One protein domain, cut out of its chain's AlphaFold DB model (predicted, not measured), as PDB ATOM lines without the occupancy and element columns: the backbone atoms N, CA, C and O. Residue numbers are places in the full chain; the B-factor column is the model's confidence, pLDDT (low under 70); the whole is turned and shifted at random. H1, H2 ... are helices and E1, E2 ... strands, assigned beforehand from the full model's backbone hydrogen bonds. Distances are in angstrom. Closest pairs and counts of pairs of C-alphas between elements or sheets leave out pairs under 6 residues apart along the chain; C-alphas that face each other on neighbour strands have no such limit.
ATOM      1  N   ASP A 826     267.973 329.568 294.091       59.50
ATOM      2  CA  ASP A 826     266.713 329.531 294.876       59.50
ATOM      3  C   ASP A 826     266.576 330.708 295.880       59.50
ATOM      4  O   ASP A 826     266.594 330.532 297.103       59.50
ATOM      5  N   TYR A 827     266.425 331.931 295.356       64.81
ATOM      6  CA  TYR A 827     266.225 333.164 296.138       64.81
ATOM      7  C   TYR A 827     265.036 333.988 295.638       64.81
ATOM      8  O   TYR A 827     264.719 333.981 294.450       64.81
ATOM      9  N   ASN A 828     264.396 334.733 296.544       67.31
ATOM     10  CA  ASN A 828     263.333 335.682 296.215       67.31
ATOM     11  C   ASN A 828     263.780 337.115 296.519       67.31
ATOM     12  O   ASN A 828     263.779 337.546 297.675       67.31
ATOM     13  N   VAL A 829     264.165 337.839 295.468       65.38
ATOM     14  CA  VAL A 829     264.579 339.244 295.528       65.38
ATOM     15  C   VAL A 829     263.343 340.136 295.467       65.38
ATOM     16  O   VAL A 829     262.657 340.184 294.446       65.38
ATOM     17  N   SER A 830     263.061 340.888 296.536       67.56
ATOM     18  CA  SER A 830     262.098 341.990 296.457       67.56
ATOM     19  C   SER A 830     262.797 343.241 295.920       67.56
ATOM     20  O   SER A 830     263.180 344.132 296.686       67.56
ATOM     21  N   THR A 831     262.988 343.279 294.596       67.88
ATOM     22  CA  THR A 831     263.458 344.464 293.862       67.88
ATOM     23  C   THR A 831     262.490 345.620 294.111       67.88
ATOM     24  O   THR A 831     261.288 345.497 293.871       67.88
ATOM     25  N   VAL A 832     263.011 346.750 294.591       74.94
ATOM     26  CA  VAL A 832     262.245 347.994 294.795       74.94
ATOM     27  C   VAL A 832     262.427 348.945 293.610       74.94
ATOM     28  O   VAL A 832     261.503 349.691 293.280       74.94
ATOM     29  N   ARG A 833     263.589 348.898 292.946       86.62
ATOM     30  CA  ARG A 833     263.898 349.595 291.685       86.62
ATOM     31  C   ARG A 833     264.861 348.734 290.863       86.62
ATOM     32  O   ARG A 833     265.823 348.227 291.435       86.62
ATOM     33  N   SER A 834     264.639 348.594 289.556       90.19
ATOM     34  CA  SER A 834     265.634 347.965 288.673       90.19
ATOM     35  C   SER A 834     266.896 348.829 288.539       90.19
ATOM     36  O   SER A 834     266.854 350.020 288.845       90.19
ATOM     37  N   GLY A 835     268.009 348.289 288.039       88.75
ATOM     38  CA  GLY A 835     269.220 349.077 287.757       88.75
ATOM     39  C   GLY A 835     268.980 350.298 286.849       88.75
ATOM     40  O   GLY A 835     269.533 351.374 287.090       88.75
ATOM     41  N   ASP A 836     268.087 350.173 285.859       90.00
ATOM     42  CA  ASP A 836     267.660 351.289 285.000       90.00
ATOM     43  C   ASP A 836     266.791 352.309 285.764       90.00
ATOM     44  O   ASP A 836     266.934 353.518 285.566       90.00
ATOM     45  N   ASP A 837     265.938 351.859 286.693       89.88
ATOM     46  CA  ASP A 837     265.205 352.753 287.598       89.88
ATOM     47  C   ASP A 837     266.148 353.456 288.589       89.88
ATOM     48  O   ASP A 837     265.913 354.616 288.924       89.88
ATOM     49  N   VAL A 838     267.206 352.797 289.075       91.69
ATOM     50  CA  VAL A 838     268.212 353.410 289.962       91.69
ATOM     51  C   VAL A 838     268.941 354.531 289.229       91.69
ATOM     52  O   VAL A 838     269.046 355.633 289.771       91.69
ATOM     53  N   LEU A 839     269.367 354.293 287.984       91.75
ATOM     54  CA  LEU A 839     269.912 355.331 287.105       91.75
ATOM     55  C   LEU A 839     268.914 356.487 286.927       91.75
ATOM     56  O   LEU A 839     269.237 357.638 287.232       91.75
ATOM     57  N   HIS A 840     267.677 356.182 286.520       90.25
ATOM     58  CA  HIS A 840     266.656 357.189 286.227       90.25
ATOM     59  C   HIS A 840     266.279 358.051 287.444       90.25
ATOM     60  O   HIS A 840     266.248 359.277 287.336       90.25
ATOM     61  N   ASN A 841     266.049 357.437 288.610       85.94
ATOM     62  CA  ASN A 841     265.706 358.142 289.854       85.94
ATOM     63  C   ASN A 841     266.901 358.893 290.477       85.94
ATOM     64  O   ASN A 841     266.697 359.721 291.365       85.94
ATOM     65  N   SER A 842     268.128 358.623 290.023       87.62
ATOM     66  CA  SER A 842     269.337 359.354 290.434       87.62
ATOM     67  C   SER A 842     269.730 360.474 289.461       87.62
ATOM     68  O   SER A 842     270.758 361.111 289.663       87.62
ATOM     69  N   GLU A 843     268.945 360.698 288.400       91.69
ATOM     70  CA  GLU A 843     269.269 361.593 287.273       91.69
ATOM     71  C   GLU A 843     270.601 361.238 286.562       91.69
ATOM     72  O   GLU A 843     271.244 362.082 285.934       91.69
ATOM     73  N   LEU A 844     271.001 359.960 286.624       90.81
ATOM     74  CA  LEU A 844     272.228 359.420 286.032       90.81
ATOM     75  C   LEU A 844     271.947 358.682 284.716       90.81
ATOM     76  O   LEU A 844     270.970 357.949 284.582       90.81
ATOM     77  N   THR A 845     272.860 358.800 283.753       92.62
ATOM     78  CA  THR A 845     272.911 357.923 282.571       92.62
ATOM     79  C   THR A 845     273.958 356.822 282.751       92.62
ATOM     80  O   THR A 845     274.950 357.025 283.453       92.62
ATOM     81  N   LYS A 846     273.809 355.677 282.056       89.81
ATOM     82  CA  LYS A 846     274.847 354.622 282.063       89.81
ATOM     83  C   LYS A 846     276.217 355.178 281.649       89.81
ATOM     84  O   LYS A 846     277.213 354.769 282.223       89.81
ATOM     85  N   GLN A 847     276.275 356.133 280.712       92.12
ATOM     86  CA  GLN A 847     277.550 356.726 280.296       92.12
ATOM     87  C   GLN A 847     278.233 357.478 281.445       92.12
ATOM     88  O   GLN A 847     279.389 357.198 281.711       92.12
ATOM     89  N   GLN A 848     277.518 358.330 282.189       90.19
ATOM     90  CA  GLN A 848     278.101 359.034 283.344       90.19
ATOM     91  C   GLN A 848     278.634 358.070 284.416       90.19
ATOM     92  O   GLN A 848     279.637 358.367 285.045       90.19
ATOM     93  N   VAL A 849     277.996 356.908 284.590       93.06
ATOM     94  CA  VAL A 849     278.440 355.855 285.522       93.06
ATOM     95  C   VAL A 849     279.631 355.042 284.984       93.06
ATOM     96  O   VAL A 849     280.390 354.473 285.765       93.06
ATOM     97  N   LEU A 850     279.822 354.979 283.663       91.81
ATOM     98  CA  LEU A 850     281.025 354.410 283.042       91.81
ATOM     99  C   LEU A 850     282.185 355.417 282.986       91.81
ATOM    100  O   LEU A 850     283.340 354.999 283.000       91.81
ATOM    101  N   ASP A 851     281.881 356.715 282.934       89.69
ATOM    102  CA  ASP A 851     282.857 357.806 283.016       89.69
ATOM    103  C   ASP A 851     283.359 357.994 284.466       89.69
ATOM    104  O   ASP A 851     284.546 358.235 284.678       89.69
ATOM    105  N   ASP A 852     282.471 357.849 285.460       92.19
ATOM    106  CA  ASP A 852     282.779 357.835 286.897       92.19
ATOM    107  C   ASP A 852     281.790 356.927 287.671       92.19
ATOM    108  O   ASP A 852     280.649 357.324 287.924       92.19
ATOM    109  N   PRO A 853     282.191 355.718 288.110       92.50
ATOM    110  CA  PRO A 853     281.323 354.829 288.886       92.50
ATOM    111  C   PRO A 853     281.105 355.281 290.343       92.50
ATOM    112  O   PRO A 853     280.201 354.765 291.007       92.50
ATOM    113  N   THR A 854     281.879 356.240 290.871       90.31
ATOM    114  CA  THR A 854     281.748 356.698 292.271       90.31
ATOM    115  C   THR A 854     280.454 357.475 292.523       90.31
ATOM    116  O   THR A 854     279.993 357.561 293.667       90.31
ATOM    117  N   VAL A 855     279.788 357.963 291.470       90.12
ATOM    118  CA  VAL A 855     278.471 358.622 291.560       90.12
ATOM    119  C   VAL A 855     277.380 357.689 292.108       90.12
ATOM    120  O   VAL A 855     276.471 358.150 292.800       90.12
ATOM    121  N   LEU A 856     277.498 356.367 291.896       90.69
ATOM    122  CA  LEU A 856     276.601 355.361 292.489       90.69
ATOM    123  C   LEU A 856     276.806 355.184 294.004       90.69
ATOM    124  O   LEU A 856     275.930 354.653 294.683       90.69
ATOM    125  N   LEU A 857     277.957 355.610 294.530       88.69
ATOM    126  CA  LEU A 857     278.360 355.453 295.933       88.69
ATOM    127  C   LEU A 857     278.261 356.762 296.737       88.69
ATOM    128  O   LEU A 857     278.413 356.737 297.957       88.69
ATOM    129  N   SER A 858     278.002 357.888 296.067       74.94
ATOM    130  CA  SER A 858     277.983 359.240 296.649       74.94
ATOM    131  C   SER A 858     276.685 360.027 296.397       74.94
ATOM    132  O   SER A 858     276.446 361.030 297.070       74.94
ATOM    133  N   GLY A 859     275.844 359.586 295.453       70.19
ATOM    134  CA  GLY A 859     274.575 360.227 295.094       70.19
ATOM    135  C   GLY A 859     273.329 359.656 295.790       70.19
ATOM    136  O   GLY A 859     273.392 359.009 296.834       70.19
ATOM    137  N   SER A 860     272.165 359.896 295.179       80.56
ATOM    138  CA  SER A 860     270.848 359.410 295.630       80.56
ATOM    139  C   SER A 860     270.560 357.938 295.298       80.56
ATOM    140  O   SER A 860     269.583 357.388 295.809       80.56
ATOM    141  N   ALA A 861     271.409 357.290 294.494       85.56
ATOM    142  CA  ALA A 861     271.359 355.852 294.243       85.56
ATOM    143  C   ALA A 861     271.456 355.056 295.560       85.56
ATOM    144  O   ALA A 861     272.115 355.499 296.503       85.56
ATOM    145  N   TYR A 862     270.811 353.886 295.631       87.56
ATOM    146  CA  TYR A 862     270.903 352.942 296.761       87.56
ATOM    147  C   TYR A 862     270.767 353.592 298.156       87.56
ATOM    148  O   TYR A 862     271.563 353.338 299.060       87.56
ATOM    149  N   ASP A 863     269.783 354.482 298.314       82.88
ATOM    150  CA  ASP A 863     269.451 355.194 299.560       82.88
ATOM    151  C   ASP A 863     270.659 355.875 300.245       82.88
ATOM    152  O   ASP A 863     270.864 355.789 301.463       82.88
ATOM    153  N   GLY A 864     271.466 356.569 299.433       80.31
ATOM    154  CA  GLY A 864     272.689 357.256 299.860       80.31
ATOM    155  C   GLY A 864     273.943 356.405 299.657       80.31
ATOM    156  O   GLY A 864     274.755 356.267 300.574       80.31
ATOM    157  N   GLY A 865     274.063 355.784 298.483       80.94
ATOM    158  CA  GLY A 865     275.220 355.001 298.059       80.94
ATOM    159  C   GLY A 865     275.474 353.740 298.884       80.94
ATOM    160  O   GLY A 865     276.628 353.343 299.041       80.94
ATOM    161  N   ARG A 866     274.450 353.123 299.484       82.75
ATOM    162  CA  ARG A 866     274.614 351.943 300.349       82.75
ATOM    163  C   ARG A 866     274.752 350.675 299.511       82.75
ATOM    164  O   ARG A 866     273.777 350.193 298.949       82.75
ATOM    165  N   THR A 867     275.939 350.073 299.494       84.19
ATOM    166  CA  THR A 867     276.162 348.798 298.788       84.19
ATOM    167  C   THR A 867     275.319 347.647 299.353       84.19
ATOM    168  O   THR A 867     274.897 346.784 298.599       84.19
ATOM    169  N   THR A 868     274.926 347.700 300.631       83.06
ATOM    170  CA  THR A 868     273.958 346.763 301.242       83.06
ATOM    171  C   THR A 868     272.525 346.868 300.695       83.06
ATOM    172  O   THR A 868     271.668 346.095 301.113       83.06
ATOM    173  N   ALA A 869     272.228 347.849 299.835       84.94
ATOM    174  CA  ALA A 869     270.950 347.985 299.131       84.94
ATOM    175  C   ALA A 869     271.061 347.653 297.628       84.94
ATOM    176  O   ALA A 869     270.073 347.787 296.906       84.94
ATOM    177  N   MET A 870     272.237 347.222 297.158       89.31
ATOM    178  CA  MET A 870     272.433 346.586 295.851       89.31
ATOM    179  C   MET A 870     272.104 345.091 295.957       89.31
ATOM    180  O   MET A 870     272.339 344.486 297.002       89.31
ATOM    181  N   ASP A 871     271.617 344.474 294.881       86.25
ATOM    182  CA  ASP A 871     271.555 343.010 294.778       86.25
ATOM    183  C   ASP A 871     272.968 342.392 294.932       86.25
ATOM    184  O   ASP A 871     273.837 342.668 294.096       86.25
ATOM    185  N   PRO A 872     273.240 341.565 295.966       82.31
ATOM    186  CA  PRO A 872     274.566 340.986 296.180       82.31
ATOM    187  C   PRO A 872     274.956 339.946 295.123       82.31
ATOM    188  O   PRO A 872     276.148 339.676 294.977       82.31
ATOM    189  N   PHE A 873     274.007 339.372 294.378       80.44
ATOM    190  CA  PHE A 873     274.309 338.418 293.305       80.44
ATOM    191  C   PHE A 873     274.608 339.100 291.966       80.44
ATOM    192  O   PHE A 873     275.196 338.482 291.076       80.44
ATOM    193  N   HIS A 874     274.274 340.387 291.819       85.50
ATOM    194  CA  HIS A 874     274.615 341.140 290.616       85.50
ATOM    195  C   HIS A 874     276.137 341.302 290.488       85.50
ATOM    196  O   HIS A 874     276.815 341.801 291.388       85.50
ATOM    197  N   ALA A 875     276.687 340.901 289.340       82.25
ATOM    198  CA  ALA A 875     278.131 340.774 289.129       82.25
ATOM    199  C   ALA A 875     278.936 342.089 289.256       82.25
ATOM    200  O   ALA A 875     280.163 342.038 289.358       82.25
ATOM    201  N   ALA A 876     278.289 343.262 289.262       88.81
ATOM    202  CA  ALA A 876     278.951 344.543 289.527       88.81
ATOM    203  C   ALA A 876     279.016 344.921 291.020       88.81
ATOM    204  O   ALA A 876     279.835 345.764 291.388       88.81
ATOM    205  N   THR A 877     278.222 344.293 291.895       88.62
ATOM    206  CA  THR A 877     278.132 344.655 293.322       88.62
ATOM    207  C   THR A 877     279.434 344.394 294.082       88.62
ATOM    208  O   THR A 877     279.838 345.218 294.902       88.62
ATOM    209  N   GLY A 878     280.161 343.317 293.763       83.81
ATOM    210  CA  GLY A 878     281.500 343.067 294.318       83.81
ATOM    211  C   GLY A 878     282.500 344.177 293.962       83.81
ATOM    212  O   GLY A 878     283.154 344.731 294.842       83.81
ATOM    213  N   ALA A 879     282.545 344.589 292.691       87.75
ATOM    214  CA  ALA A 879     283.431 345.662 292.228       87.75
ATOM    215  C   ALA A 879     283.034 347.055 292.767       87.75
ATOM    216  O   ALA A 879     283.896 347.908 292.979       87.75
ATOM    217  N   LEU A 880     281.744 347.289 293.034       90.25
ATOM    218  CA  LEU A 880     281.257 348.508 293.693       90.25
ATOM    219  C   LEU A 880     281.528 348.516 295.208       90.25
ATOM    220  O   LEU A 880     281.795 349.584 295.763       90.25
ATOM    221  N   ASN A 881     281.536 347.354 295.874       88.31
ATOM    222  CA  ASN A 881     282.097 347.224 297.222       88.31
ATOM    223  C   ASN A 881     283.608 347.522 297.202       88.31
ATOM    224  O   ASN A 881     284.044 348.385 297.955       88.31
ATOM    225  N   GLU A 882     284.399 346.911 296.311       86.62
ATOM    226  CA  GLU A 882     285.834 347.229 296.180       86.62
ATOM    227  C   GLU A 882     286.084 348.739 296.030       86.62
ATOM    228  O   GLU A 882     286.860 349.314 296.792       86.62
ATOM    229  N   LEU A 883     285.368 349.408 295.121       90.31
ATOM    230  CA  LEU A 883     285.480 350.855 294.904       90.31
ATOM    231  C   LEU A 883     285.143 351.684 296.154       90.31
ATOM    232  O   LEU A 883     285.817 352.677 296.440       90.31
ATOM    233  N   ARG A 884     284.137 351.268 296.930       88.44
ATOM    234  CA  ARG A 884     283.781 351.895 298.213       88.44
ATOM    235  C   ARG A 884     284.932 351.819 299.218       88.44
ATOM    236  O   ARG A 884     285.197 352.801 299.909       88.44
ATOM    237  N   PHE A 885     285.595 350.669 299.313       86.94
ATOM    238  CA  PHE A 885     286.698 350.446 300.251       86.94
ATOM    239  C   PHE A 885     287.999 351.115 299.794       86.94
ATOM    240  O   PHE A 885     288.631 351.794 300.604       86.94
ATOM    241  N   ALA A 886     288.328 351.055 298.502       85.94
ATOM    242  CA  ALA A 886     289.427 351.814 297.909       85.94
ATOM    243  C   ALA A 886     289.268 353.325 298.154       85.94
ATOM    244  O   ALA A 886     290.199 353.973 298.633       85.94
ATOM    245  N   GLY A 887     288.067 353.881 297.946       83.88
ATOM    246  CA  GLY A 887     287.753 355.284 298.250       83.88
ATOM    247  C   GLY A 887     287.934 355.666 299.726       83.88
ATOM    248  O   GLY A 887     288.242 356.816 300.031       83.88
ATOM    249  N   GLY A 888     287.798 354.705 300.644       81.62
ATOM    250  CA  GLY A 888     288.075 354.891 302.070       81.62
ATOM    251  C   GLY A 888     289.554 354.786 302.460       81.62
ATOM    252  O   GLY A 888     289.916 355.265 303.532       81.62
ATOM    253  N   SER A 889     290.407 354.200 301.613       79.81
ATOM    254  CA  SER A 889     291.853 354.077 301.867       79.81
ATOM    255  C   SER A 889     292.611 355.403 301.723       79.81
ATOM    256  O   SER A 889     293.670 355.584 302.322       79.81
ATOM    257  N   GLY A 890     292.089 356.325 300.903       76.81
ATOM    258  CA  GLY A 890     292.777 357.556 300.510       76.81
ATOM    259  C   GLY A 890     293.938 357.364 299.519       76.81
ATOM    260  O   GLY A 890     294.588 358.348 299.173       76.81
ATOM    261  N   ASN A 891     294.206 356.139 299.052       85.94
ATOM    262  CA  ASN A 891     295.253 355.849 298.072       85.94
ATOM    263  C   ASN A 891     294.722 355.991 296.633       85.94
ATOM    264  O   ASN A 891     293.882 355.213 296.183       85.94
ATOM    265  N   GLU A 892     295.248 356.966 295.891       86.69
ATOM    266  CA  GLU A 892     294.825 357.295 294.523       86.69
ATOM    267  C   GLU A 892     294.992 356.113 293.544       86.69
ATOM    268  O   GLU A 892     294.117 355.879 292.712       86.69
ATOM    269  N   ALA A 893     296.045 355.299 293.705       81.94
ATOM    270  CA  ALA A 893     296.295 354.130 292.854       81.94
ATOM    271  C   ALA A 893     295.312 352.969 293.108       81.94
ATOM    272  O   ALA A 893     294.911 352.270 292.174       81.94
ATOM    273  N   ASP A 894     294.888 352.777 294.361       83.44
ATOM    274  CA  ASP A 894     293.868 351.783 294.710       83.44
ATOM    275  C   ASP A 894     292.494 352.199 294.178       83.44
ATOM    276  O   ASP A 894     291.740 351.368 293.666       83.44
ATOM    277  N   ILE A 895     292.190 353.500 294.244       87.25
ATOM    278  CA  ILE A 895     290.966 354.083 293.688       87.25
ATOM    279  C   ILE A 895     290.935 353.909 292.163       87.25
ATOM    280  O   ILE A 895     289.936 353.415 291.647       87.25
ATOM    281  N   GLU A 896     292.016 354.228 291.441       87.88
ATOM    282  CA  GLU A 896     292.095 354.033 289.981       87.88
ATOM    283  C   GLU A 896     291.894 352.555 289.586       87.88
ATOM    284  O   GLU A 896     291.105 352.242 288.687       87.88
ATOM    285  N   SER A 897     292.531 351.632 290.315       86.44
ATOM    286  CA  SER A 897     292.384 350.182 290.125       86.44
ATOM    287  C   SER A 897     290.937 349.705 290.338       86.44
ATOM    288  O   SER A 897     290.372 348.989 289.501       86.44
ATOM    289  N   ALA A 898     290.293 350.145 291.421       87.62
ATOM    290  CA  ALA A 898     288.915 349.773 291.730       87.62
ATOM    291  C   ALA A 898     287.890 350.430 290.784       87.62
ATOM    292  O   ALA A 898     286.900 349.790 290.420       87.62
ATOM    293  N   VAL A 899     288.143 351.657 290.305       92.62
ATOM    294  CA  VAL A 899     287.349 352.301 289.240       92.62
ATOM    295  C   VAL A 899     287.394 351.454 287.969       92.62
ATOM    296  O   VAL A 899     286.340 351.132 287.420       92.62
ATOM    297  N   ALA A 900     288.578 351.014 287.531       89.44
ATOM    298  CA  ALA A 900     288.718 350.187 286.331       89.44
ATOM    299  C   ALA A 900     287.951 348.850 286.437       89.44
ATOM    300  O   ALA A 900     287.297 348.429 285.473       89.44
ATOM    301  N   LYS A 901     287.961 348.211 287.618       88.31
ATOM    302  CA  LYS A 901     287.130 347.029 287.909       88.31
ATOM    303  C   LYS A 901     285.634 347.346 287.829       88.31
ATOM    304  O   LYS A 901     284.908 346.645 287.121       88.31
ATOM    305  N   ALA A 902     285.177 348.398 288.511       92.50
ATOM    306  CA  ALA A 902     283.767 348.785 288.561       92.50
ATOM    307  C   ALA A 902     283.215 349.134 287.168       92.50
ATOM    308  O   ALA A 902     282.193 348.577 286.766       92.50
ATOM    309  N   VAL A 903     283.926 349.952 286.382       93.12
ATOM    310  CA  VAL A 903     283.560 350.270 284.989       93.12
ATOM    311  C   VAL A 903     283.475 348.997 284.142       93.12
ATOM    312  O   VAL A 903     282.479 348.781 283.452       93.12
ATOM    313  N   SER A 904     284.467 348.100 284.232       91.31
ATOM    314  CA  SER A 904     284.447 346.855 283.454       91.31
ATOM    315  C   SER A 904     283.345 345.875 283.881       91.31
ATOM    316  O   SER A 904     282.981 345.017 283.071       91.31
ATOM    317  N   ALA A 905     282.839 345.944 285.113       90.56
ATOM    318  CA  ALA A 905     281.710 345.131 285.552       90.56
ATOM    319  C   ALA A 905     280.373 345.752 285.111       90.56
ATOM    320  O   ALA A 905     279.526 345.056 284.546       90.56
ATOM    321  N   ILE A 906     280.216 347.070 285.277       94.06
ATOM    322  CA  ILE A 906     278.994 347.810 284.925       94.06
ATOM    323  C   ILE A 906     278.762 347.848 283.411       94.06
ATOM    324  O   ILE A 906     277.617 347.778 282.950       94.06
ATOM    325  N   ASP A 907     279.823 347.901 282.600       92.81
ATOM    326  CA  ASP A 907     279.673 347.817 281.149       92.81
ATOM    327  C   ASP A 907     279.052 346.473 280.736       92.81
ATOM    328  O   ASP A 907     278.000 346.446 280.090       92.81
ATOM    329  N   ARG A 908     279.647 345.369 281.206       89.06
ATOM    330  CA  ARG A 908     279.277 343.989 280.849       89.06
ATOM    331  C   ARG A 908     277.940 343.524 281.432       89.06
ATOM    332  O   ARG A 908     277.238 342.769 280.765       89.06
ATOM    333  N   HIS A 909     277.619 343.925 282.663       90.06
ATOM    334  CA  HIS A 909     276.508 343.357 283.443       90.06
ATOM    335  C   HIS A 909     275.407 344.366 283.804       90.06
ATOM    336  O   HIS A 909     274.332 343.962 284.240       90.06
ATOM    337  N   GLY A 910     275.638 345.666 283.595       92.44
ATOM    338  CA  GLY A 910     274.706 346.732 283.968       92.44
ATOM    339  C   GLY A 910     274.931 347.267 285.384       92.44
ATOM    340  O   GLY A 910     275.934 346.980 286.029       92.44
ATOM    341  N   VAL A 911     273.991 348.082 285.852       93.31
ATOM    342  CA  VAL A 911     273.977 348.651 287.209       93.31
ATOM    343  C   VAL A 911     273.132 347.730 288.107       93.31
ATOM    344  O   VAL A 911     272.076 347.304 287.637       93.31
ATOM    345  N   PRO A 912     273.554 347.388 289.343       92.62
ATOM    346  CA  PRO A 912     272.781 346.502 290.219       92.62
ATOM    347  C   PRO A 912     271.351 346.986 290.487       92.62
ATOM    348  O   PRO A 912     271.117 348.186 290.652       92.62
ATOM    349  N   ASP A 913     270.409 346.055 290.623       90.94
ATOM    350  CA  ASP A 913     269.064 346.349 291.131       90.94
ATOM    351  C   ASP A 913     269.128 346.874 292.578       90.94
ATOM    352  O   ASP A 913     269.982 346.455 293.366       90.94
ATOM    353  N   GLN A 914     268.211 347.777 292.947       88.88
ATOM    354  CA  GLN A 914     268.031 348.190 294.339       88.88
ATOM    355  C   GLN A 914     267.011 347.283 295.029       88.88
ATOM    356  O   GLN A 914     265.828 347.240 294.665       88.88
ATOM    357  N   ILE A 915     267.466 346.605 296.076       84.25
ATOM    358  CA  ILE A 915     266.696 345.607 296.818       84.25
ATOM    359  C   ILE A 915     266.093 346.197 298.099       84.25
ATOM    360  O   ILE A 915     266.752 346.914 298.846       84.25
ATOM    361  N   GLY A 916     264.828 345.870 298.377       70.56
ATOM    362  CA  GLY A 916     264.188 346.140 299.676       70.56
ATOM    363  C   GLY A 916     264.378 345.007 300.691       70.56
ATOM    364  O   GLY A 916     263.987 345.132 301.848       70.56
ATOM    365  N   GLY A 917     264.944 343.890 300.237       64.31
ATOM    366  CA  GLY A 917     265.128 342.655 300.984       64.31
ATOM    367  C   GLY A 917     265.235 341.461 300.037       64.31
ATOM    368  O   GLY A 917     264.721 341.486 298.917       64.31
ATOM    369  N   VAL A 918     265.904 340.407 300.490       67.25
ATOM    370  CA  VAL A 918     265.981 339.107 299.812       67.25
ATOM    371  C   VAL A 918     265.954 338.032 300.896       67.25
ATOM    372  O   VAL A 918     266.398 338.275 302.017       67.25
ATOM    373  N   HIS A 919     265.388 336.874 300.583       72.25
ATOM    374  CA  HIS A 919     265.386 335.701 301.454       72.25
ATOM    375  C   HIS A 919     265.451 334.427 300.611       72.25
ATOM    376  O   HIS A 919     265.032 334.415 299.444       72.25
ATOM    377  N   SER A 920     265.949 333.340 301.201       72.06
ATOM    378  CA  SER A 920     265.841 332.009 300.597       72.06
ATOM    379  C   SER A 920     264.380 331.559 300.500       72.06
ATOM    380  O   SER A 920     263.534 331.908 301.330       72.06
ATOM    381  N   ILE A 921     264.085 330.768 299.469       69.00
ATOM    382  CA  ILE A 921     262.773 330.147 299.240       69.00
ATOM    383  C   ILE A 921     262.923 328.662 298.883       69.00
ATOM    384  O   ILE A 921     264.034 328.151 298.741       69.00
ATOM    385  N   GLY A 922     261.791 327.961 298.765       72.88
ATOM    386  CA  GLY A 922     261.734 326.590 298.256       72.88
ATOM    387  C   GLY A 922     262.627 325.612 299.020       72.88
ATOM    388  O   GLY A 922     262.707 325.646 300.248       72.88
ATOM    389  N   ASP A 923     263.313 324.754 298.269       63.81
ATOM    390  CA  ASP A 923     264.224 323.732 298.787       63.81
ATOM    391  C   ASP A 923     265.460 324.308 299.495       63.81
ATOM    392  O   ASP A 923     266.099 323.601 300.273       63.81
ATOM    393  N   ARG A 924     265.801 325.584 299.262       66.75
ATOM    394  CA  ARG A 924     266.903 326.249 299.963       66.75
ATOM    395  C   ARG A 924     266.482 326.733 301.345       66.75
ATOM    396  O   ARG A 924     267.203 326.501 302.308       66.75
ATOM    397  N   ALA A 925     265.285 327.307 301.471       65.75
ATOM    398  CA  ALA A 925     264.742 327.718 302.768       65.75
ATOM    399  C   ALA A 925     264.501 326.539 303.731       65.75
ATOM    400  O   ALA A 925     264.533 326.727 304.944       65.75
ATOM    401  N   THR A 926     264.266 325.328 303.212       64.62
ATOM    402  CA  THR A 926     264.044 324.112 304.018       64.62
ATOM    403  C   THR A 926     265.318 323.328 304.343       64.62
ATOM    404  O   THR A 926     265.271 322.453 305.205       64.62
ATOM    405  N   ARG A 927     266.444 323.628 303.680       64.19
ATOM    406  CA  ARG A 927     267.765 323.013 303.927       64.19
ATOM    407  C   ARG A 927     268.811 323.980 304.494       64.19
ATOM    408  O   ARG A 927     269.934 323.548 304.762       64.19
ATOM    409  N   PHE A 928     268.453 325.257 304.638       69.06
ATOM    410  CA  PHE A 928     269.301 326.294 305.214       69.06
ATOM    411  C   PHE A 928     269.805 325.882 306.598       69.06
ATOM    412  O   PHE A 928     269.033 325.424 307.442       69.06
ATOM    413  N   ASP A 929     271.093 326.097 306.826       71.75
ATOM    414  CA  ASP A 929     271.787 325.688 308.036       71.75
ATOM    415  C   ASP A 929     272.451 326.904 308.689       71.75
ATOM    416  O   ASP A 929     273.256 327.584 308.045       71.75
ATOM    417  N   PRO A 930     272.139 327.211 309.961       68.69
ATOM    418  CA  PRO A 930     272.666 328.403 310.617       68.69
ATOM    419  C   PRO A 930     274.199 328.386 310.753       68.69
ATOM    420  O   PRO A 930     274.821 329.450 310.839       68.69
ATOM    421  N   ALA A 931     274.823 327.201 310.708       65.31
ATOM    422  CA  ALA A 931     276.274 327.048 310.710       65.31
ATOM    423  C   ALA A 931     276.946 327.638 309.458       65.31
ATOM    424  O   ALA A 931     278.095 328.068 309.542       65.31
ATOM    425  N   GLU A 932     276.252 327.708 308.316       68.75
ATOM    426  CA  GLU A 932     276.800 328.282 307.076       68.75
ATOM    427  C   GLU A 932     277.103 329.777 307.239       68.75
ATOM    428  O   GLU A 932     278.134 330.251 306.764       68.75
ATOM    429  N   ILE A 933     276.262 330.513 307.976       74.94
ATOM    430  CA  ILE A 933     276.500 331.934 308.266       74.94
ATOM    431  C   ILE A 933     277.649 332.095 309.258       74.94
ATOM    432  O   ILE A 933     278.538 332.904 309.006       74.94
ATOM    433  N   ILE A 934     277.681 331.309 310.342       73.75
ATOM    434  CA  ILE A 934     278.777 331.344 311.330       73.75
ATOM    435  C   ILE A 934     280.124 331.032 310.656       73.75
ATOM    436  O   ILE A 934     281.104 331.743 310.882       73.75
ATOM    437  N   GLY A 935     280.167 330.013 309.791       68.94
ATOM    438  CA  GLY A 935     281.357 329.629 309.029       68.94
ATOM    439  C   GLY A 935     281.806 330.676 308.005       68.94
ATOM    440  O   GLY A 935     283.000 330.775 307.730       68.94
ATOM    441  N   ALA A 936     280.879 331.483 307.485       70.06
ATOM    442  CA  ALA A 936     281.179 332.581 306.571       70.06
ATOM    443  C   ALA A 936     281.583 333.894 307.270       70.06
ATOM    444  O   ALA A 936     282.065 334.801 306.591       70.06
ATOM    445  N   MET A 937     281.417 334.026 308.595       81.12
ATOM    446  CA  MET A 937     281.741 335.279 309.283       81.12
ATOM    447  C   MET A 937     283.253 335.571 309.243       81.12
ATOM    448  O   MET A 937     284.039 334.853 309.880       81.12
ATOM    449  N   PRO A 938     283.685 336.660 308.584       75.44
ATOM    450  CA  PRO A 938     285.079 336.894 308.216       75.44
ATOM    451  C   PRO A 938     285.984 337.096 309.437       75.44
ATOM    452  O   PRO A 938     285.559 337.606 310.479       75.44
ATOM    453  N   ARG A 939     287.247 336.675 309.325       76.19
ATOM    454  CA  ARG A 939     288.291 336.877 310.343       76.19
ATOM    455  C   ARG A 939     289.182 338.045 309.919       76.19
ATOM    456  O   ARG A 939     290.212 337.834 309.298       76.19
ATOM    457  N   LEU A 940     288.749 339.268 310.214       74.31
ATOM    458  CA  LEU A 940     289.518 340.477 309.915       74.31
ATOM    459  C   LEU A 940     290.401 340.846 311.115       74.31
ATOM    460  O   LEU A 940     289.876 341.164 312.181       74.31
ATOM    461  N   GLY A 941     291.722 340.816 310.930       70.50
ATOM    462  CA  GLY A 941     292.673 341.466 311.835       70.50
ATOM    463  C   GLY A 941     292.583 342.993 311.734       70.50
ATOM    464  O   GLY A 941     292.010 343.530 310.785       70.50
ATOM    465  N   THR A 942     293.140 343.725 312.702       68.94
ATOM    466  CA  THR A 942     293.139 345.206 312.688       68.94
ATOM    467  C   THR A 942     293.878 345.786 311.474       68.94
ATOM    468  O   THR A 942     293.528 346.866 310.986       68.94
ATOM    469  N   ASP A 943     294.842 345.024 310.967       71.19
ATOM    470  CA  ASP A 943     295.684 345.207 309.788       71.19
ATOM    471  C   ASP A 943     295.038 344.785 308.456       71.19
ATOM    472  O   ASP A 943     295.567 345.146 307.406       71.19
ATOM    473  N   ALA A 944     293.893 344.085 308.476       77.50
ATOM    474  CA  ALA A 944     293.254 343.534 307.276       77.50
ATOM    475  C   ALA A 944     293.076 344.586 306.169       77.50
ATOM    476  O   ALA A 944     292.622 345.710 306.426       77.50
ATOM    477  N   THR A 945     293.404 344.214 304.936       81.44
ATOM    478  CA  THR A 945     293.427 345.102 303.768       81.44
ATOM    479  C   THR A 945     292.031 345.601 303.388       81.44
ATOM    480  O   THR A 945     291.004 345.048 303.790       81.44
ATOM    481  N   TRP A 946     291.955 346.671 302.590       79.56
ATOM    482  CA  TRP A 946     290.659 347.188 302.139       79.56
ATOM    483  C   TRP A 946     289.958 346.210 301.178       79.56
ATOM    484  O   TRP A 946     288.729 346.163 301.150       79.56
ATOM    485  N   GLN A 947     290.728 345.387 300.459       79.50
ATOM    486  CA  GLN A 947     290.256 344.303 299.601       79.50
ATOM    487  C   GLN A 947     289.587 343.195 300.427       79.50
ATOM    488  O   GLN A 947     288.433 342.855 300.168       79.50
ATOM    489  N   GLU A 948     290.256 342.696 301.472       79.75
ATOM    490  CA  GLU A 948     289.693 341.680 302.376       79.75
ATOM    491  C   GLU A 948     288.435 342.193 303.085       79.75
ATOM    492  O   GLU A 948     287.466 341.452 303.227       79.75
ATOM    493  N   ARG A 949     288.399 343.478 303.474       80.81
ATOM    494  CA  ARG A 949     287.191 344.121 304.030       80.81
ATOM    495  C   ARG A 949     286.048 344.209 303.007       80.81
ATOM    496  O   ARG A 949     284.891 344.033 303.386       80.81
ATOM    497  N   ALA A 950     286.348 344.441 301.726       79.12
ATOM    498  CA  ALA A 950     285.351 344.479 300.655       79.12
ATOM    499  C   ALA A 950     284.763 343.094 300.341       79.12
ATOM    500  O   ALA A 950     283.544 342.966 300.205       79.12
ATOM    501  N   GLU A 951     285.605 342.059 300.277       80.38
ATOM    502  CA  GLU A 951     285.178 340.667 300.095       80.38
ATOM    503  C   GLU A 951     284.385 340.169 301.312       80.38
ATOM    504  O   GLU A 951     283.281 339.648 301.163       80.38
ATOM    505  N   ALA A 952     284.872 340.441 302.527       82.25
ATOM    506  CA  ALA A 952     284.164 340.199 303.783       82.25
ATOM    507  C   ALA A 952     282.759 340.829 303.803       82.25
ATOM    508  O   ALA A 952     281.781 340.162 304.150       82.25
ATOM    509  N   ALA A 953     282.640 342.099 303.404       82.81
ATOM    510  CA  ALA A 953     281.356 342.788 303.316       82.81
ATOM    511  C   ALA A 953     280.418 342.138 302.283       82.81
ATOM    512  O   ALA A 953     279.236 341.958 302.570       82.81
ATOM    513  N   HIS A 954     280.930 341.741 301.112       81.19
ATOM    514  CA  HIS A 954     280.139 341.073 300.070       81.19
ATOM    515  C   HIS A 954     279.659 339.674 300.493       81.19
ATOM    516  O   HIS A 954     278.477 339.360 300.338       81.19
ATOM    517  N   ILE A 955     280.527 338.871 301.115       80.50
ATOM    518  CA  ILE A 955     280.176 337.553 301.665       80.50
ATOM    519  C   ILE A 955     279.069 337.683 302.716       80.50
ATOM    520  O   ILE A 955     278.099 336.924 302.676       80.50
ATOM    521  N   MET A 956     279.152 338.667 303.619       84.88
ATOM    522  CA  MET A 956     278.113 338.865 304.635       84.88
ATOM    523  C   MET A 956     276.815 339.459 304.069       84.88
ATOM    524  O   MET A 956     275.740 339.082 304.533       84.88
ATOM    525  N   GLN A 957     276.872 340.282 303.014       80.50
ATOM    526  CA  GLN A 957     275.681 340.697 302.255       80.50
ATOM    527  C   GLN A 957     274.967 339.475 301.643       80.50
ATOM    528  O   GLN A 957     273.751 339.344 301.779       80.50
ATOM    529  N   ALA A 958     275.708 338.526 301.060       75.12
ATOM    530  CA  ALA A 958     275.140 337.264 300.577       75.12
ATOM    531  C   ALA A 958     274.625 336.360 301.722       75.12
ATOM    532  O   ALA A 958     273.576 335.731 301.579       75.12
ATOM    533  N   ALA A 959     275.296 336.333 302.880       77.31
ATOM    534  CA  ALA A 959     274.872 335.569 304.062       77.31
ATOM    535  C   ALA A 959     273.568 336.113 304.675       77.31
ATOM    536  O   ALA A 959     272.676 335.347 305.038       77.31
ATOM    537  N   GLN A 960     273.422 337.438 304.741       78.69
ATOM    538  CA  GLN A 960     272.194 338.114 305.167       78.69
ATOM    539  C   GLN A 960     271.011 337.748 304.261       78.69
ATOM    540  O   GLN A 960     269.904 337.507 304.742       78.69
ATOM    541  N   VAL A 961     271.267 337.651 302.956       72.75
ATOM    542  CA  VAL A 961     270.306 337.231 301.927       72.75
ATOM    543  C   VAL A 961     270.018 335.719 301.946       72.75
ATOM    544  O   VAL A 961     268.935 335.288 301.544       72.75
ATOM    545  N   ALA A 962     270.933 334.904 302.482       71.19
ATOM    546  CA  ALA A 962     270.728 333.468 302.657       71.19
ATOM    547  C   ALA A 962     269.589 333.134 303.641       71.19
ATOM    548  O   ALA A 962     268.942 332.091 303.492       71.19
ATOM    549  N   LEU A 963     269.328 334.011 304.620       75.12
ATOM    550  CA  LEU A 963     268.402 333.752 305.725       75.12
ATOM    551  C   LEU A 963     266.959 333.447 305.258       75.12
ATOM    552  O   LEU A 963     266.357 334.227 304.512       75.12
ATOM    553  N   PRO A 964     266.354 332.348 305.748       77.88
ATOM    554  CA  PRO A 964     264.930 332.077 305.591       77.88
ATOM    555  C   PRO A 964     264.031 333.112 306.286       77.88
ATOM    556  O   PRO A 964     264.361 333.679 307.330       77.88
ATOM    557  N   ALA A 965     262.819 333.304 305.763       74.81
ATOM    558  CA  ALA A 965     261.859 334.275 306.305       74.81
ATOM    559  C   ALA A 965     261.327 333.944 307.723       74.81
ATOM    560  O   ALA A 965     260.769 334.826 308.383       74.81
ATOM    561  N   ASN A 966     261.492 332.700 308.193       75.19
ATOM    562  CA  ASN A 966     261.083 332.212 309.519       75.19
ATOM    563  C   ASN A 966     262.175 332.321 310.604       75.19
ATOM    564  O   ASN A 966     261.921 331.945 311.747       75.19
ATOM    565  N   VAL A 967     263.362 332.833 310.274       80.25
ATOM    566  CA  VAL A 967     264.398 333.176 311.264       80.25
ATOM    567  C   VAL A 967     263.892 334.340 312.136       80.25
ATOM    568  O   VAL A 967     263.209 335.220 311.599       80.25
ATOM    569  N   PRO A 968     264.188 334.395 313.451       85.00
ATOM    570  CA  PRO A 968     263.858 335.536 314.308       85.00
ATOM    571  C   PRO A 968     264.206 336.886 313.661       85.00
ATOM    572  O   PRO A 968     265.179 336.996 312.907       85.00
ATOM    573  N   ILE A 969     263.371 337.902 313.888       78.19
ATOM    574  CA  ILE A 969     263.574 339.217 313.262       78.19
ATOM    575  C   ILE A 969     264.811 339.900 313.850       78.19
ATOM    576  O   ILE A 969     265.593 340.482 313.115       78.19
ATOM    577  N   GLU A 970     265.059 339.666 315.134       81.69
ATOM    578  CA  GLU A 970     266.202 340.119 315.917       81.69
ATOM    579  C   GLU A 970     267.530 339.625 315.315       81.69
ATOM    580  O   GLU A 970     268.464 340.399 315.144       81.69
ATOM    581  N   ILE A 971     267.599 338.354 314.898       83.50
ATOM    582  CA  ILE A 971     268.792 337.779 314.247       83.50
ATOM    583  C   ILE A 971     268.995 338.372 312.847       83.50
ATOM    584  O   ILE A 971     270.128 338.625 312.439       83.50
ATOM    585  N   ARG A 972     267.905 338.627 312.108       81.94
ATOM    586  CA  ARG A 972     267.964 339.289 310.794       81.94
ATOM    587  C   ARG A 972     268.405 340.746 310.905       81.94
ATOM    588  O   ARG A 972     269.201 341.188 310.082       81.94
ATOM    589  N   GLU A 973     267.919 341.469 311.906       83.19
ATOM    590  CA  GLU A 973     268.276 342.863 312.179       83.19
ATOM    591  C   GLU A 973     269.724 342.974 312.673       83.19
ATOM    592  O   GLU A 973     270.482 343.764 312.116       83.19
ATOM    593  N   ASN A 974     270.162 342.114 313.596       85.62
ATOM    594  CA  ASN A 974     271.542 342.109 314.095       85.62
ATOM    595  C   ASN A 974     272.557 341.659 313.025       85.62
ATOM    596  O   ASN A 974     273.639 342.237 312.932       85.62
ATOM    597  N   LEU A 975     272.212 340.704 312.147       85.25
ATOM    598  CA  LEU A 975     273.050 340.374 310.983       85.25
ATOM    599  C   LEU A 975     273.064 341.500 309.936       85.25
ATOM    600  O   LEU A 975     274.104 341.746 309.322       85.25
ATOM    601  N   ALA A 976     271.946 342.202 309.735       83.69
ATOM    602  CA  ALA A 976     271.892 343.371 308.858       83.69
ATOM    603  C   ALA A 976     272.713 344.543 309.418       83.69
ATOM    604  O   ALA A 976     273.386 345.233 308.651       83.69
ATOM    605  N   GLU A 977     272.706 344.756 310.736       86.19
ATOM    606  CA  GLU A 977     273.558 345.737 311.408       86.19
ATOM    607  C   GLU A 977     275.035 345.352 311.292       86.19
ATOM    608  O   GLU A 977     275.805 346.156 310.764       86.19
ATOM    609  N   TYR A 978     275.421 344.128 311.664       87.00
ATOM    610  CA  TYR A 978     276.795 343.633 311.518       87.00
ATOM    611  C   TYR A 978     277.304 343.813 310.080       87.00
ATOM    612  O   TYR A 978     278.341 344.431 309.854       87.00
ATOM    613  N   THR A 979     276.521 343.386 309.085       87.06
ATOM    614  CA  THR A 979     276.837 343.555 307.656       87.06
ATOM    615  C   THR A 979     276.911 345.034 307.239       87.06
ATOM    616  O   THR A 979     277.786 345.420 306.461       87.06
ATOM    617  N   SER A 980     276.038 345.895 307.769       84.00
ATOM    618  CA  SER A 980     276.000 347.349 307.518       84.00
ATOM    619  C   SER A 980     277.153 348.115 308.171       84.00
ATOM    620  O   SER A 980     277.582 349.144 307.640       84.00
ATOM    621  N   GLN A 981     277.661 347.643 309.310       84.81
ATOM    622  CA  GLN A 981     278.859 348.177 309.953       84.81
ATOM    623  C   GLN A 981     280.119 347.667 309.244       84.81
ATOM    624  O   GLN A 981     280.955 348.481 308.862       84.81
ATOM    625  N   LEU A 982     280.190 346.366 308.941       84.19
ATOM    626  CA  LEU A 982     281.255 345.735 308.156       84.19
ATOM    627  C   LEU A 982     281.427 346.392 306.777       84.19
ATOM    628  O   LEU A 982     282.550 346.619 306.351       84.19
ATOM    629  N   SER A 983     280.330 346.795 306.121       83.88
ATOM    630  CA  SER A 983     280.317 347.507 304.827       83.88
ATOM    631  C   SER A 983     280.754 348.990 304.898       83.88
ATOM    632  O   SER A 983     280.441 349.777 303.994       83.88
ATOM    633  N   ARG A 984     281.437 349.429 305.966       85.62
ATOM    634  CA  ARG A 984     281.967 350.800 306.118       85.62
ATOM    635  C   ARG A 984     283.499 350.765 306.103       85.62
ATOM    636  O   ARG A 984     284.081 350.135 306.979       85.62
ATOM    637  N   PRO A 985     284.173 351.493 305.192       81.56
ATOM    638  CA  PRO A 985     285.637 351.468 305.108       81.56
ATOM    639  C   PRO A 985     286.357 351.875 306.402       81.56
ATOM    640  O   PRO A 985     287.384 351.300 306.739       81.56
ATOM    641  N   GLY A 986     285.789 352.831 307.146       79.31
ATOM    642  CA  GLY A 986     286.286 353.288 308.448       79.31
ATOM    643  C   GLY A 986     285.579 352.660 309.654       79.31
ATOM    644  O   GLY A 986     285.377 353.356 310.647       79.31
ATOM    645  N   ALA A 987     285.118 351.410 309.563       80.56
ATOM    646  CA  ALA A 987     284.569 350.697 310.716       80.56
ATOM    647  C   ALA A 987     285.659 350.362 311.746       80.56
ATOM    648  O   ALA A 987     286.772 349.981 311.378       80.56
ATOM    649  N   ASP A 988     285.316 350.445 313.033       79.62
ATOM    650  CA  ASP A 988     286.142 349.862 314.087       79.62
ATOM    651  C   ASP A 988     286.005 348.334 314.060       79.62
ATOM    652  O   ASP A 988     284.919 347.789 314.270       79.62
ATOM    653  N   LEU A 989     287.116 347.645 313.795       75.69
ATOM    654  CA  LEU A 989     287.157 346.184 313.796       75.69
ATOM    655  C   LEU A 989     287.090 345.594 315.216       75.69
ATOM    656  O   LEU A 989     286.702 344.437 315.351       75.69
ATOM    657  N   GLY A 990     287.392 346.381 316.259       69.88
ATOM    658  CA  GLY A 990     287.200 345.990 317.657       69.88
ATOM    659  C   GLY A 990     285.719 345.801 317.986       69.88
ATOM    660  O   GLY A 990     285.282 344.680 318.228       69.88
ATOM    661  N   GLY A 991     284.918 346.866 317.890       74.31
ATOM    662  CA  GLY A 991     283.468 346.788 318.116       74.31
ATOM    663  C   GLY A 991     282.716 345.851 317.154       74.31
ATOM    664  O   GLY A 991     281.654 345.335 317.505       74.31
ATOM    665  N   LEU A 992     283.262 345.581 315.961       78.88
ATOM    666  CA  LEU A 992     282.747 344.542 315.056       78.88
ATOM    667  C   LEU A 992     283.051 343.111 315.532       78.88
ATOM    668  O   LEU A 992     282.285 342.204 315.209       78.88
ATOM    669  N   ALA A 993     284.133 342.881 316.281       73.31
ATOM    670  CA  ALA A 993     284.418 341.572 316.869       73.31
ATOM    671  C   ALA A 993     283.413 341.236 317.981       73.31
ATOM    672  O   ALA A 993     282.874 340.130 317.988       73.31
ATOM    673  N   ASP A 994     283.079 342.200 318.843       77.06
ATOM    674  CA  ASP A 994     282.060 342.027 319.889       77.06
ATOM    675  C   ASP A 994     280.684 341.705 319.272       77.06
ATOM    676  O   ASP A 994     280.084 340.675 319.581       77.06
ATOM    677  N   GLN A 995     280.237 342.502 318.290       81.06
ATOM    678  CA  GLN A 995     278.989 342.249 317.547       81.06
ATOM    679  C   GLN A 995     278.974 340.886 316.840       81.06
ATOM    680  O   GLN A 995     277.925 340.248 316.733       81.06
ATOM    681  N   LYS A 996     280.132 340.424 316.349       83.38
ATOM    682  CA  LYS A 996     280.274 339.091 315.757       83.38
ATOM    683  C   LYS A 996     280.036 337.996 316.800       83.38
ATOM    684  O   LYS A 996     279.343 337.029 316.489       83.38
ATOM    685  N   PHE A 997     280.574 338.126 318.014       76.94
ATOM    686  CA  PHE A 997     280.339 337.151 319.083       76.94
ATOM    687  C   PHE A 997     278.877 337.147 319.547       76.94
ATOM    688  O   PHE A 997     278.274 336.072 319.571       76.94
ATOM    689  N   ASP A 998     278.275 338.318 319.781       80.25
ATOM    690  CA  ASP A 998     276.847 338.455 320.122       80.25
ATOM    691  C   ASP A 998     275.941 337.783 319.074       80.25
ATOM    692  O   ASP A 998     274.959 337.109 319.404       80.25
ATOM    693  N   LEU A 999     276.265 337.947 317.788       82.38
ATOM    694  CA  LEU A 999     275.504 337.360 316.687       82.38
ATOM    695  C   LEU A 999     275.708 335.839 316.576       82.38
ATOM    696  O   LEU A 999     274.750 335.113 316.304       82.38
ATOM    697  N   ILE A1000     276.923 335.336 316.825       78.12
ATOM    698  CA  ILE A1000     277.207 333.892 316.890       78.12
ATOM    699  C   ILE A1000     276.441 333.241 318.050       78.12
ATOM    700  O   ILE A1000     275.870 332.164 317.852       78.12
ATOM    701  N   GLU A1001     276.369 333.876 319.224       77.00
ATOM    702  CA  GLU A1001     275.589 333.365 320.360       77.00
ATOM    703  C   GLU A1001     274.096 333.279 320.011       77.00
ATOM    704  O   GLU A1001     273.484 332.219 320.164       77.00
ATOM    705  N   GLN A1002     273.519 334.350 319.457       80.88
ATOM    706  CA  GLN A1002     272.102 334.387 319.070       80.88
ATOM    707  C   GLN A1002     271.741 333.329 318.016       80.88
ATOM    708  O   GLN A1002     270.724 332.641 318.152       80.88
ATOM    709  N   ILE A1003     272.577 333.162 316.983       78.44
ATOM    710  CA  ILE A1003     272.378 332.134 315.951       78.44
ATOM    711  C   ILE A1003     272.496 330.731 316.569       78.44
ATOM    712  O   ILE A1003     271.645 329.874 316.311       78.44
ATOM    713  N   SER A1004     273.484 330.499 317.438       72.44
ATOM    714  CA  SER A1004     273.684 329.209 318.118       72.44
ATOM    715  C   SER A1004     272.505 328.844 319.027       72.44
ATOM    716  O   SER A1004     271.999 327.720 318.970       72.44
ATOM    717  N   TRP A1005     272.005 329.802 319.813       77.19
ATOM    718  CA  TRP A1005     270.839 329.629 320.685       77.19
ATOM    719  C   TRP A1005     269.561 329.327 319.892       77.19
ATOM    720  O   TRP A1005     268.795 328.427 320.251       77.19
ATOM    721  N   TRP A1006     269.334 330.040 318.782       76.31
ATOM    722  CA  TRP A1006     268.185 329.772 317.915       76.31
ATOM    723  C   TRP A1006     268.269 328.384 317.264       76.31
ATOM    724  O   TRP A1006     267.259 327.681 317.229       76.31
ATOM    725  N   THR A1007     269.462 327.956 316.841       71.19
ATOM    726  CA  THR A1007     269.705 326.619 316.265       71.19
ATOM    727  C   THR A1007     269.304 325.513 317.243       71.19
ATOM    728  O   THR A1007     268.449 324.686 316.925       71.19
ATOM    729  N   GLN A1008     269.818 325.560 318.480       69.56
ATOM    730  CA  GLN A1008     269.470 324.594 319.536       69.56
ATOM    731  C   GLN A1008     267.958 324.549 319.804       69.56
ATOM    732  O   GLN A1008     267.378 323.482 320.015       69.56
ATOM    733  N   ARG A1009     267.292 325.710 319.772       67.56
ATOM    734  CA  ARG A1009     265.841 325.807 319.961       67.56
ATOM    735  C   ARG A1009     265.048 325.222 318.786       67.56
ATOM    736  O   ARG A1009     263.960 324.693 319.012       67.56
ATOM    737  N   PHE A1010     265.567 325.312 317.563       60.28
ATOM    738  CA  PHE A1010     264.927 324.763 316.367       60.28
ATOM    739  C   PHE A1010     264.970 323.227 316.364       60.28
ATOM    740  O   PHE A1010     263.931 322.595 316.174       60.28
ATOM    741  N   ASP A1011     266.121 322.633 316.698       55.78
ATOM    742  CA  ASP A1011     266.273 321.176 316.849       55.78
ATOM    743  C   ASP A1011     265.359 320.610 317.948       55.78
ATOM    744  O   ASP A1011     264.685 319.596 317.751       55.78
ATOM    745  N   LEU A1012     265.271 321.293 319.097       43.94
ATOM    746  CA  LEU A1012     264.375 320.900 320.191       43.94
ATOM    747  C   LEU A1012     262.892 320.968 319.793       43.94
ATOM    748  O   LEU A1012     262.112 320.105 320.199       43.94
ATOM    749  N   GLN A1013     262.492 321.952 318.980       48.56
ATOM    750  CA  GLN A1013     261.125 322.046 318.460       48.56
ATOM    751  C   GLN A1013     260.837 320.925 317.446       48.56
ATOM    752  O   GLN A1013     259.806 320.259 317.548       48.56
ATOM    753  N   ALA A1014     261.769 320.650 316.528       50.62
ATOM    754  CA  ALA A1014     261.654 319.559 315.558       50.62
ATOM    755  C   ALA A1014     261.568 318.174 316.234       50.62
ATOM    756  O   ALA A1014     260.792 317.320 315.804       50.62
ATOM    757  N   ALA A1015     262.304 317.969 317.331       43.12
ATOM    758  CA  ALA A1015     262.210 316.763 318.153       43.12
ATOM    759  C   ALA A1015     260.877 316.656 318.924       43.12
ATOM    760  O   ALA A1015     260.379 315.549 319.135       43.12
ATOM    761  N   TYR A1016     260.283 317.782 319.332       39.09
ATOM    762  CA  TYR A1016     259.017 317.821 320.077       39.09
ATOM    763  C   TYR A1016     257.781 317.572 319.195       39.09
ATOM    764  O   TYR A1016     256.818 316.942 319.642       39.09
TER     765      TYR A1016
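Overview. This is residues 826 to 1016 of the 1102 residues of an uncharacterized protein of Brevibacterium iodinum ATCC 49514 (UniProt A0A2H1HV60). Four helices, H8, H9, H10 and H11, make a ring of side-by-side helices, and the hairpin of H5 and H6 packs on it through H5 and H9. A ribbon of two antiparallel strands, E1 and E2, packs through E2 on residues 958 to 962 of H9; of the short helices, H1 and H4 come near E2, H2 packs on H6 and H3 comes near H5, and residues 1011 to 1016 of H11 stick out. The printed part has 191 residues with eleven named helices and two named strands, in the order E1, H1 to H6, E2, H7 to H11, and is mostly helix. It is compact, with a radius of gyration of the C-alphas of 17.4 A, yet elongated, spanning 59 by 37 by 23 A.

Arrangement. Start at the ribbon: E1, residues 827 to 833, and E2, residues 914 to 920, are antiparallel at 167 degrees, with N 830 and O 917 within hydrogen-bond range at 3.0 A, and N 916 and O 830 at 2.9 A. H9, residues 946 to 962, is the hub, touching three helices; its closest C-alpha to E2 is Val 961, 5.2 A from that of Val 918. H5, residues 877 to 889, touches H9 at a steep tilt of 39 degrees, opposite ways, closest at C-alphas 882 and 950, 5.3 A. H6, residues 892 to 909, forms a hairpin with H5 at a shallow tilt of 14 degrees, closest at C-alphas 883 and 898, 4.8 A. H10, residues 969 to 982, touches H9 at 16 degrees, closest at C-alphas 953 and 982, 5.7 A. H11, residues 989 to 1016, touches H10 with residues 992 to 1003 alone, closest at C-alphas 978 and 995, 6.6 A. H8, residues 930 to 936, touches H9, closest at C-alphas 933 and 959, 5.8 A, and H11, at C-alphas 934 and 1000, 6.3 A. H2, residues 846 to 851, touches H6, closest at C-alphas 850 and 903, 5.2 A. H3, residues 855 to 858, and H4, residues 862 to 865, touch only at the corner, closest at C-alphas 857 and 865, 3.8 A. H1, residues 835 to 841, is near H2; H7, residues 922 to 925, touches no helix. Every O i to N i+4 pair is within hydrogen-bond range in H1, H2, H5 and H8 to H11, and 13 of 14 in H6; H3, H4 and H7 are too short for one, and their single O i to N i+3 pair is within range in H7 alone.

Along the chain. Find C-alpha 827 at (266.225, 333.164, 296.138), where E1 begins and runs 17.2 A; E2 runs 17.5 A. Look at C-alpha 946, at (290.659, 347.188, 302.139), for the start of H9, 24.2 A long. H5, H6 and H10 measure 18.7, 25.5 and 19.5 A. H11, 40.4 A, ends at C-alpha 1016, (259.017, 317.821, 320.077).

Size, cuts and confidence. The farthest C-alphas, Asp 851 and Tyr 1016, are 59.5 A apart. The printed part has no cut, and its long link is H4 to H5. Mean pLDDT of the printed part is 80.0; 30 residues are under 70, among them 826 to 831, 923 to 928 and 1008 to 1016.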